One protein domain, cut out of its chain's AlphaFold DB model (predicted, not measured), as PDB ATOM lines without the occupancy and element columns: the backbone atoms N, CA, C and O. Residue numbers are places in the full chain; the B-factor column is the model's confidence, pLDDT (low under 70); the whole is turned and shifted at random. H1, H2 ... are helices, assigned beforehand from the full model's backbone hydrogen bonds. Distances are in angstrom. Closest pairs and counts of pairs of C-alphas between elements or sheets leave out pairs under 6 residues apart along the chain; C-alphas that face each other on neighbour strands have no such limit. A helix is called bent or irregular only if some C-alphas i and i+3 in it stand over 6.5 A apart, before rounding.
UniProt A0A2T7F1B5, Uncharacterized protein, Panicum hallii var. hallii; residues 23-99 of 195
ATOM      1  N   GLN A  23       4.155  15.606  26.670       63.56
ATOM      2  CA  GLN A  23       3.669  15.172  25.350       63.56
ATOM      3  C   GLN A  23       4.248  16.010  24.207       63.56
ATOM      4  O   GLN A  23       4.571  15.464  23.154       63.56
ATOM      5  N   VAL A  24       4.413  17.320  24.419       63.69
ATOM      6  CA  VAL A  24       5.079  18.204  23.450       63.69
ATOM      7  C   VAL A  24       6.537  17.783  23.277       63.69
ATOM      8  O   VAL A  24       6.997  17.596  22.151       63.69
ATOM      9  N   TYR A  25       7.240  17.553  24.390       63.50
ATOM     10  CA  TYR A  25       8.613  17.066  24.378       63.50
ATOM     11  C   TYR A  25       8.737  15.707  23.678       63.50
ATOM     12  O   TYR A  25       9.542  15.556  22.762       63.50
ATOM     13  N   GLU A  26       7.902  14.730  24.041       71.44
ATOM     14  CA  GLU A  26       7.940  13.386  23.459       71.44
ATOM     15  C   GLU A  26       7.646  13.363  21.956       71.44
ATOM     16  O   GLU A  26       8.255  12.565  21.245       71.44
ATOM     17  N   ARG A  27       6.754  14.229  21.460       65.94
ATOM     18  CA  ARG A  27       6.389  14.268  20.036       65.94
ATOM     19  C   ARG A  27       7.330  15.098  19.171       65.94
ATOM     20  O   ARG A  27       7.584  14.706  18.037       65.94
ATOM     21  N   HIS A  28       7.816  16.233  19.668       66.44
ATOM     22  CA  HIS A  28       8.520  17.209  18.827       66.44
ATOM     23  C   HIS A  28      10.018  17.325  19.122       66.44
ATOM     24  O   HIS A  28      10.770  17.738  18.241       66.44
ATOM     25  N   PHE A  29      10.462  16.932  20.320       70.12
ATOM     26  CA  PHE A  29      11.830  17.188  20.784       70.12
ATOM     27  C   PHE A  29      12.618  15.920  21.151       70.12
ATOM     28  O   PHE A  29      13.839  15.928  21.044       70.12
ATOM     29  N   LYS A  30      11.962  14.812  21.522       71.81
ATOM     30  CA  LYS A  30      12.620  13.571  21.987       71.81
ATOM     31  C   LYS A  30      13.492  12.887  20.932       71.81
ATOM     32  O   LYS A  30      14.487  12.263  21.279       71.81
ATOM     33  N   THR A  31      13.110  12.970  19.661       69.88
ATOM     34  CA  THR A  31      13.842  12.357  18.540       69.88
ATOM     35  C   THR A  31      14.800  13.322  17.845       69.88
ATOM     36  O   THR A  31      15.547  12.900  16.967       69.88
ATOM     37  N   LYS A  32      14.800  14.607  18.226       69.25
ATOM     38  CA  LYS A  32      15.667  15.631  17.636       69.25
ATOM     39  C   LYS A  32      16.877  15.883  18.527       69.25
ATOM     40  O   LYS A  32      16.768  15.904  19.753       69.25
ATOM     41  N   ALA A  33      18.034  16.107  17.910       65.50
ATOM     42  CA  ALA A  33      19.199  16.599  18.630       65.50
ATOM     43  C   ALA A  33      18.853  17.985  19.195       65.50
ATOM     44  O   ALA A  33      18.589  18.909  18.446       65.50
ATOM     45  N   THR A  34      18.765  18.120  20.516       64.56
ATOM     46  CA  THR A  34      18.429  19.393  21.191       64.56
ATOM     47  C   THR A  34      19.542  19.853  22.132       64.56
ATOM     48  O   THR A  34      19.376  20.815  22.872       64.56
ATOM     49  N   GLY A  35      20.691  19.168  22.111       69.62
ATOM     50  CA  GLY A  35      21.818  19.440  23.005       69.62
ATOM     51  C   GLY A  35      22.619  20.699  22.662       69.62
ATOM     52  O   GLY A  35      23.366  21.178  23.509       69.62
ATOM     53  N   LYS A  36      22.472  21.243  21.447       77.50
ATOM     54  CA  LYS A  36      23.091  22.503  21.017       77.50
ATOM     55  C   LYS A  36      22.031  23.560  20.751       77.50
ATOM     56  O   LYS A  36      20.903  23.244  20.376       77.50
ATOM     57  N   PHE A  37      22.421  24.819  20.933       71.94
ATOM     58  CA  PHE A  37      21.529  25.964  20.775       71.94
ATOM     59  C   PHE A  37      20.940  26.048  19.362       71.94
ATOM     60  O   PHE A  37      19.738  26.293  19.233       71.94
ATOM     61  N   GLU A  38      21.746  25.798  18.322       72.69
ATOM     62  CA  GLU A  38      21.268  25.833  16.935       72.69
ATOM     63  C   GLU A  38      20.254  24.715  16.661       72.69
ATOM     64  O   GLU A  38      19.178  24.967  16.119       72.69
ATOM     65  N   ASP A  39      20.558  23.495  17.101       72.06
ATOM     66  CA  ASP A  39      19.699  22.334  16.859       72.06
ATOM     67  C   ASP A  39      18.363  22.442  17.620       72.06
ATOM     68  O   ASP A  39      17.301  22.089  17.096       72.06
ATOM     69  N   PHE A  40      18.384  23.019  18.828       77.56
ATOM     70  CA  PHE A  40      17.171  23.345  19.578       77.56
ATOM     71  C   PHE A  40      16.306  24.385  18.857       77.56
ATOM     72  O   PHE A  40      15.088  24.214  18.776       77.56
ATOM     73  N   HIS A  41      16.910  25.440  18.300       73.81
ATOM     74  CA  HIS A  41      16.169  26.469  17.568       73.81
ATOM     75  C   HIS A  41      15.508  25.908  16.310       73.81
ATOM     76  O   HIS A  41      14.345  26.208  16.055       73.81
ATOM     77  N   ILE A  42      16.194  25.036  15.568       75.44
ATOM     78  CA  ILE A  42      15.609  24.352  14.406       75.44
ATOM     79  C   ILE A  42      14.419  23.484  14.842       75.44
ATOM     80  O   ILE A  42      13.337  23.569  14.260       75.44
ATOM     81  N   ALA A  43      14.576  22.700  15.914       75.88
ATOM     82  CA  ALA A  43      13.491  21.885  16.457       75.88
ATOM     83  C   ALA A  43      12.288  22.730  16.919       75.88
ATOM     84  O   ALA A  43      11.141  22.321  16.728       75.88
ATOM     85  N   TYR A  44      12.542  23.910  17.487       75.69
ATOM     86  CA  TYR A  44      11.511  24.854  17.912       75.69
ATOM     87  C   TYR A  44      10.774  25.494  16.729       75.69
ATOM     88  O   TYR A  44       9.548  25.579  16.753       75.69
ATOM     89  N   VAL A  45      11.481  25.886  15.665       76.56
ATOM     90  CA  VAL A  45      10.844  26.412  14.444       76.56
ATOM     91  C   VAL A  45       9.942  25.355  13.804       76.56
ATOM     92  O   VAL A  45       8.811  25.663  13.434       76.56
ATOM     93  N   ASP A  46      10.382  24.097  13.754       73.19
ATOM     94  CA  ASP A  46       9.549  22.997  13.261       73.19
ATOM     95  C   ASP A  46       8.304  22.769  14.130       73.19
ATOM     96  O   ASP A  46       7.221  22.483  13.614       73.19
ATOM     97  N   PHE A  47       8.438  22.909  15.452       77.88
ATOM     98  CA  PHE A  47       7.296  22.878  16.359       77.88
ATOM     99  C   PHE A  47       6.322  24.027  16.068       77.88
ATOM    100  O   PHE A  47       5.124  23.778  15.966       77.88
ATOM    101  N   CYS A  48       6.809  25.252  15.861       69.31
ATOM    102  CA  CYS A  48       5.976  26.396  15.483       69.31
ATOM    103  C   CYS A  48       5.275  26.188  14.131       69.31
ATOM    104  O   CYS A  48       4.097  26.514  14.011       69.31
ATOM    105  N   LYS A  49       5.947  25.592  13.135       69.12
ATOM    106  CA  LYS A  49       5.330  25.233  11.845       69.12
ATOM    107  C   LYS A  49       4.173  24.256  12.049       69.12
ATOM    108  O   LYS A  49       3.071  24.508  11.576       69.12
ATOM    109  N   TYR A  50       4.397  23.184  12.810       68.62
ATOM    110  CA  TYR A  50       3.336  22.239  13.165       68.62
ATOM    111  C   TYR A  50       2.197  22.917  13.937       68.62
ATOM    112  O   TYR A  50       1.026  22.712  13.630       68.62
ATOM    113  N   PHE A  51       2.532  23.754  14.917       66.00
ATOM    114  CA  PHE A  51       1.550  24.443  15.745       66.00
ATOM    115  C   PHE A  51       0.681  25.414  14.932       66.00
ATOM    116  O   PHE A  51      -0.513  25.526  15.193       66.00
ATOM    117  N   ASN A  52       1.243  26.056  13.907       65.00
ATOM    118  CA  ASN A  52       0.474  26.894  12.992       65.00
ATOM    119  C   ASN A  52      -0.549  26.069  12.196       65.00
ATOM    120  O   ASN A  52      -1.702  26.465  12.166       65.00
ATOM    121  N   THR A  53      -0.193  24.876  11.697       61.00
ATOM    122  CA  THR A  53      -1.132  24.016  10.930       61.00
ATOM    123  C   THR A  53      -2.326  23.479  11.727       61.00
ATOM    124  O   THR A  53      -3.287  22.976  11.149       61.00
ATOM    125  N   ILE A  54      -2.260  23.502  13.062       59.28
ATOM    126  CA  ILE A  54      -3.345  23.025  13.934       59.28
ATOM    127  C   ILE A  54      -4.185  24.172  14.504       59.28
ATOM    128  O   ILE A  54      -5.237  23.915  15.097       59.28
ATOM    129  N   MET A  55      -3.728  25.421  14.371       58.12
ATOM    130  CA  MET A  55      -4.487  26.583  14.811       58.12
ATOM    131  C   MET A  55      -5.432  27.052  13.700       58.12
ATOM    132  O   MET A  55      -5.025  27.151  12.552       58.12
ATOM    133  N   PRO A  56      -6.691  27.395  14.020       49.84
ATOM    134  CA  PRO A  56      -7.591  28.002  13.051       49.84
ATOM    135  C   PRO A  56      -7.054  29.388  12.662       49.84
ATOM    136  O   PRO A  56      -6.994  30.292  13.499       49.84
ATOM    137  N   GLY A  57      -6.664  29.551  11.398       56.44
ATOM    138  CA  GLY A  57      -6.074  30.775  10.857       56.44
ATOM    139  C   GLY A  57      -5.753  30.649   9.366       56.44
ATOM    140  O   GLY A  57      -6.028  29.620   8.759       56.44
ATOM    141  N   GLN A  58      -5.206  31.711   8.766       57.00
ATOM    142  CA  GLN A  58      -4.637  31.628   7.418       57.00
ATOM    143  C   GLN A  58      -3.358  30.793   7.490       57.00
ATOM    144  O   GLN A  58      -2.349  31.244   8.036       57.00
ATOM    145  N   ASP A  59      -3.421  29.571   6.974       63.56
ATOM    146  CA  ASP A  59      -2.263  28.696   6.890       63.56
ATOM    147  C   ASP A  59      -1.365  29.147   5.735       63.56
ATOM    148  O   ASP A  59      -1.834  29.426   4.632       63.56
ATOM    149  N   PHE A  60      -0.058  29.218   5.976       67.19
ATOM    150  CA  PHE A  60       0.939  29.471   4.939       67.19
ATOM    151  C   PHE A  60       1.822  28.241   4.793       67.19
ATOM    152  O   PHE A  60       2.406  27.764   5.769       67.19
ATOM    153  N   ASP A  61       1.941  27.745   3.569       72.31
ATOM    154  CA  ASP A  61       2.941  26.754   3.227       72.31
ATOM    155  C   ASP A  61       4.293  27.457   3.107       72.31
ATOM    156  O   ASP A  61       4.521  28.300   2.237       72.31
ATOM    157  N   THR A  62       5.163  27.178   4.072       76.88
ATOM    158  CA  THR A  62       6.510  27.747   4.158       76.88
ATOM    159  C   THR A  62       7.527  26.795   3.525       76.88
ATOM    160  O   THR A  62       7.403  25.582   3.767       76.88
ATOM    161  N   PRO A  63       8.589  27.310   2.871       81.38
ATOM    162  CA  PRO A  63       9.638  26.494   2.265       81.38
ATOM    163  C   PRO A  63      10.250  25.496   3.247       81.38
ATOM    164  O   PRO A  63      10.273  25.694   4.468       81.38
ATOM    165  N   THR A  64      10.736  24.388   2.705       81.56
ATOM    166  CA  THR A  64      11.389  23.336   3.486       81.56
ATOM    167  C   THR A  64      12.766  23.783   3.985       81.56
ATOM    168  O   THR A  64      13.396  24.683   3.429       81.56
ATOM    169  N   LEU A  65      13.271  23.135   5.041       79.69
ATOM    170  CA  LEU A  65      14.602  23.436   5.584       79.69
ATOM    171  C   LEU A  65      15.712  23.251   4.533       79.69
ATOM    172  O   LEU A  65      16.712  23.963   4.565       79.69
ATOM    173  N   GLU A  66      15.542  22.303   3.612       83.69
ATOM    174  CA  GLU A  66      16.482  22.039   2.520       83.69
ATOM    175  C   GLU A  66      16.531  23.210   1.533       83.69
ATOM    176  O   GLU A  66      17.616  23.708   1.243       83.69
ATOM    177  N   GLU A  67      15.371  23.724   1.114       84.69
ATOM    178  CA  GLU A  67      15.273  24.898   0.237       84.69
ATOM    179  C   GLU A  67      15.839  26.159   0.898       84.69
ATOM    180  O   GLU A  67      16.529  26.947   0.252       84.69
ATOM    181  N   ILE A  68      15.596  26.342   2.200       86.56
ATOM    182  CA  ILE A  68      16.156  27.467   2.962       86.56
ATOM    183  C   ILE A  68      17.684  27.357   3.036       86.56
ATOM    184  O   ILE A  68      18.378  28.355   2.851       86.56
ATOM    185  N   LYS A  69      18.229  26.158   3.284       85.38
ATOM    186  CA  LYS A  69      19.683  25.928   3.293       85.38
ATOM    187  C   LYS A  69      20.291  26.173   1.919       85.38
ATOM    188  O   LYS A  69      21.344  26.798   1.826       85.38
ATOM    189  N   GLU A  70      19.637  25.705   0.864       89.06
ATOM    190  CA  GLU A  70      20.091  25.923  -0.504       89.06
ATOM    191  C   GLU A  70      20.139  27.416  -0.842       89.06
ATOM    192  O   GLU A  70      21.183  27.902  -1.276       89.06
ATOM    193  N   PHE A  71      19.066  28.157  -0.551       88.62
ATOM    194  CA  PHE A  71      19.023  29.610  -0.707       88.62
ATOM    195  C   PHE A  71      20.107  30.308   0.123       88.62
ATOM    196  O   PHE A  71      20.809  31.189  -0.379       88.62
ATOM    197  N   TYR A  72      20.300  29.885   1.374       85.75
ATOM    198  CA  TYR A  72      21.303  30.465   2.258       85.75
ATOM    199  C   TYR A  72      22.721  30.328   1.684       85.75
ATOM    200  O   TYR A  72      23.435  31.317   1.530       85.75
ATOM    201  N   TYR A  73      23.134  29.115   1.312       88.94
ATOM    202  CA  TYR A  73      24.502  28.887   0.847       88.94
ATOM    203  C   TYR A  73      24.746  29.358  -0.589       88.94
ATOM    204  O   TYR A  73      25.832  29.858  -0.875       88.94
ATOM    205  N   LYS A  74      23.770  29.201  -1.495       89.25
ATOM    206  CA  LYS A  74      23.961  29.502  -2.923       89.25
ATOM    207  C   LYS A  74      23.656  30.949  -3.294       89.25
ATOM    208  O   LYS A  74      24.237  31.444  -4.253       89.25
ATOM    209  N   THR A  75      22.761  31.616  -2.567       86.19
ATOM    210  CA  THR A  75      22.247  32.939  -2.952       86.19
ATOM    211  C   THR A  75      22.518  33.989  -1.881       86.19
ATOM    212  O   THR A  75      23.016  35.059  -2.200       86.19
ATOM    213  N   TRP A  76      22.262  33.689  -0.605       85.19
ATOM    214  CA  TRP A  76      22.372  34.669   0.484       85.19
ATOM    215  C   TRP A  76      23.810  35.024   0.872       85.19
ATOM    216  O   TRP A  76      24.174  36.196   0.941       85.19
ATOM    217  N   VAL A  77      24.631  34.010   1.163       88.75
ATOM    218  CA  VAL A  77      26.034  34.180   1.574       88.75
ATOM    219  C   VAL A  77      26.866  34.939   0.528       88.75
ATOM    220  O   VAL A  77      27.554  35.880   0.932       88.75
ATOM    221  N   PRO A  78      26.812  34.600  -0.777       90.12
ATOM    222  CA  PRO A  78      27.596  35.304  -1.791       90.12
ATOM    223  C   PRO A  78      27.044  36.689  -2.159       90.12
ATOM    224  O   PRO A  78      27.773  37.467  -2.770       90.12
ATOM    225  N   ALA A  79      25.795  37.010  -1.807       86.69
ATOM    226  CA  ALA A  79      25.203  38.305  -2.119       86.69
ATOM    227  C   ALA A  79      25.759  39.433  -1.231       86.69
ATOM    228  O   ALA A  79      26.032  39.204  -0.039       86.69
ATOM    229  N   PRO A  80      25.884  40.653  -1.785       89.31
ATOM    230  CA  PRO A  80      26.284  41.826  -1.027       89.31
ATOM    231  C   PRO A  80      25.184  42.222  -0.026       89.31
ATOM    232  O   PRO A  80      24.007  41.888  -0.177       89.31
ATOM    233  N   GLU A  81      25.594  42.828   1.088       85.12
ATOM    234  CA  GLU A  81      24.754  42.968   2.287       85.12
ATOM    235  C   GLU A  81      23.508  43.843   2.069       85.12
ATOM    236  O   GLU A  81      22.458  43.599   2.665       85.12
ATOM    237  N   ASP A  82      23.617  44.813   1.170       87.44
ATOM    238  CA  ASP A  82      22.558  45.692   0.689       87.44
ATOM    239  C   ASP A  82      21.489  44.950  -0.132       87.44
ATOM    240  O   ASP A  82      20.295  45.190   0.060       87.44
ATOM    241  N   GLU A  83      21.884  43.988  -0.968       87.81
ATOM    242  CA  GLU A  83      20.966  43.213  -1.820       87.81
ATOM    243  C   GLU A  83      20.323  42.020  -1.099       87.81
ATOM    244  O   GLU A  83      19.248  41.547  -1.483       87.81
ATOM    245  N   ARG A  84      20.937  41.535  -0.011       86.69
ATOM    246  CA  ARG A  84      20.425  40.394   0.768       86.69
ATOM    247  C   ARG A  84      18.965  40.578   1.153       86.69
ATOM    248  O   ARG A  84      18.155  39.677   0.965       86.69
ATOM    249  N   LYS A  85      18.587  41.757   1.646       85.56
ATOM    250  CA  LYS A  85      17.203  42.015   2.061       85.56
ATOM    251  C   LYS A  85      16.210  41.823   0.908       85.56
ATOM    252  O   LYS A  85      15.146  41.247   1.123       85.56
ATOM    253  N   GLU A  86      16.547  42.267  -0.296       89.44
ATOM    254  CA  GLU A  86      15.680  42.118  -1.468       89.44
ATOM    255  C   GLU A  86      15.591  40.661  -1.923       89.44
ATOM    256  O   GLU A  86      14.490  40.159  -2.156       89.44
ATOM    257  N   LEU A  87      16.721  39.948  -1.932       88.44
ATOM    258  CA  LEU A  87      16.772  38.514  -2.224       88.44
ATOM    259  C   LEU A  87      15.935  37.700  -1.228       88.44
ATOM    260  O   LEU A  87      15.266  36.749  -1.632       88.44
ATOM    261  N   PHE A  88      15.912  38.092   0.053       87.69
ATOM    262  CA  PHE A  88      15.040  37.469   1.057       87.69
ATOM    263  C   PHE A  88      13.573  37.603   0.666       87.69
ATOM    264  O   PHE A  88      12.833  36.622   0.655       87.69
ATOM    265  N   PHE A  89      13.140  38.833   0.377       87.69
ATOM    266  CA  PHE A  89      11.744  39.108   0.065       87.69
ATOM    267  C   PHE A  89      11.322  38.435  -1.231       87.69
ATOM    268  O   PHE A  89      10.200  37.937  -1.306       87.69
ATOM    269  N   TYR A  90      12.215  38.379  -2.218       90.06
ATOM    270  CA  TYR A  90      11.982  37.643  -3.449       90.06
ATOM    271  C   TYR A  90      11.763  36.153  -3.167       90.06
ATOM    272  O   TYR A  90      10.714  35.616  -3.515       90.06
ATOM    273  N   PHE A  91      12.687  35.522  -2.437       88.69
ATOM    274  CA  PHE A  91      12.587  34.116  -2.051       88.69
ATOM    275  C   PHE A  91      11.308  33.822  -1.261       88.69
ATOM    276  O   PHE A  91      10.588  32.875  -1.567       88.69
ATOM    277  N   MET A  92      10.972  34.662  -0.279       84.81
ATOM    278  CA  MET A  92       9.760  34.494   0.524       84.81
ATOM    279  C   MET A  92       8.489  34.669  -0.308       84.81
ATOM    280  O   MET A  92       7.543  33.910  -0.135       84.81
ATOM    281  N   LYS A  93       8.450  35.633  -1.231       85.56
ATOM    282  CA  LYS A  93       7.295  35.847  -2.111       85.56
ATOM    283  C   LYS A  93       7.102  34.696  -3.099       85.56
ATOM    284  O   LYS A  93       5.969  34.382  -3.452       85.56
ATOM    285  N   GLU A  94       8.196  34.102  -3.557       86.44
ATOM    286  CA  GLU A  94       8.167  32.974  -4.484       86.44
ATOM    287  C   GLU A  94       7.799  31.664  -3.784       86.44
ATOM    288  O   GLU A  94       7.036  30.878  -4.334       86.44
ATOM    289  N   LYS A  95       8.327  31.426  -2.578       82.69
ATOM    290  CA  LYS A  95       8.245  30.125  -1.904       82.69
ATOM    291  C   LYS A  95       7.201  30.028  -0.801       82.69
ATOM    292  O   LYS A  95       6.892  28.916  -0.384       82.69
ATOM    293  N   VAL A  96       6.678  31.148  -0.303       81.06
ATOM    294  CA  VAL A  96       5.591  31.137   0.681       81.06
ATOM    295  C   VAL A  96       4.267  31.311  -0.040       81.06
ATOM    296  O   VAL A  96       3.995  32.345  -0.653       81.06
ATOM    297  N   HIS A  97       3.415  30.300   0.068       75.44
ATOM    298  CA  HIS A  97       2.071  30.332  -0.490       75.44
ATOM    299  C   HIS A  97       1.045  30.232   0.628       75.44
ATOM    300  O   HIS A  97       1.231  29.496   1.588       75.44
ATOM    301  N   GLU A  98      -0.060  30.965   0.514       67.81
ATOM    302  CA  GLU A  98      -1.210  30.728   1.385       67.81
ATOM    303  C   GLU A  98      -1.750  29.326   1.074       67.81
ATOM    304  O   GLU A  98      -2.126  29.033  -0.068       67.81
ATOM    305  N   ALA A  99      -1.740  28.450   2.073       60.38
ATOM    306  CA  ALA A  99      -2.272  27.105   1.993       60.38
ATOM    307  C   ALA A  99      -3.798  27.201   1.910       60.38
ATOM    308  O   ALA A  99      -4.526  27.101   2.894       60.38
TER     309      ALA A  99
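What this domain is: This is residues 23 to 99 of the 195 residues of an uncharacterized protein of Panicum hallii var. hallii (UniProt A0A2T7F1B5). Two helical parts sit one beyond the other in a flat, loose model: the long helix H2 with the short H1 near it, and a hairpin of H3 and H4, with no helix of one part touching a helix of the other. Residues 55 to 64 join the two parts, and near the end of the printed part residues 97 to 98 pair, antiparallel, with residues 60 to 61 of that link. The printed part has 77 residues with four named helices, in the order H1, H2, H3, H4, and no named strand; the class is all helix. The whole is loose, with a radius of gyration of the C-alphas of 14.9 A, and the C-alphas span 43 by 32 by 17 A.

Where its parts are: H1 is residues 23 to 29, beginning at C-alpha 23 at (3.669, 15.172, 25.350); it is neither bent nor irregular, but only just: C-alphas 26 and 29 are 6.1 A apart. H2, the longest helix, is residues 37 to 54 and measures 26.0 A from first to last C-alpha, ending at C-alpha 54 at (-3.345, 23.025, 13.934). H3 is residues 65 to 76, 14.6 A long; it is neither bent nor irregular, but only just, with C-alphas 73 and 76 at 6.2 A. H4 is residues 81 to 95, 21.3 A long, ending at C-alpha 95 at (8.245, 30.125, -1.904). H4 is irregular, but only just: C-alphas 82 and 85 are 6.6 A apart.

How they stand to each other: H1 and H2 only just touch, with 3 pairs of C-alphas within 8 A; the closest C-alphas are those of His 28 and Phe 47, 6.3 A apart. H2 touches H1 with residues 43 to 47 alone. They stand at a steep tilt of 54 degrees and run opposite ways. H2 and H3 are apart, and so are H2 and H4. H1 is apart from H3 and H4. H3 and H4 form a helical hairpin; H3 touches H4 with residues 71 to 76 alone, and the closest C-alphas are those of Trp 76 and Arg 84, 6.1 A apart. Their lines stand at a shallow tilt of 34 degrees, only just short of steep, and they run opposite ways. In H1, H2 and H3 every O i to N i+4 pair is within hydrogen-bond range; in H4 it is 9 of 11.

The domain as a whole: The two C-alphas farthest apart, those of Gln 23 and Pro 80, are 43.8 A apart. The printed part has no cut. The link H3 to H4 is tight, the links H1 to H2 and H2 to H3 are short, and none is long. The mean pLDDT of the printed part is 76.3, and 25 residues are under 70, among them residues 48 to 60.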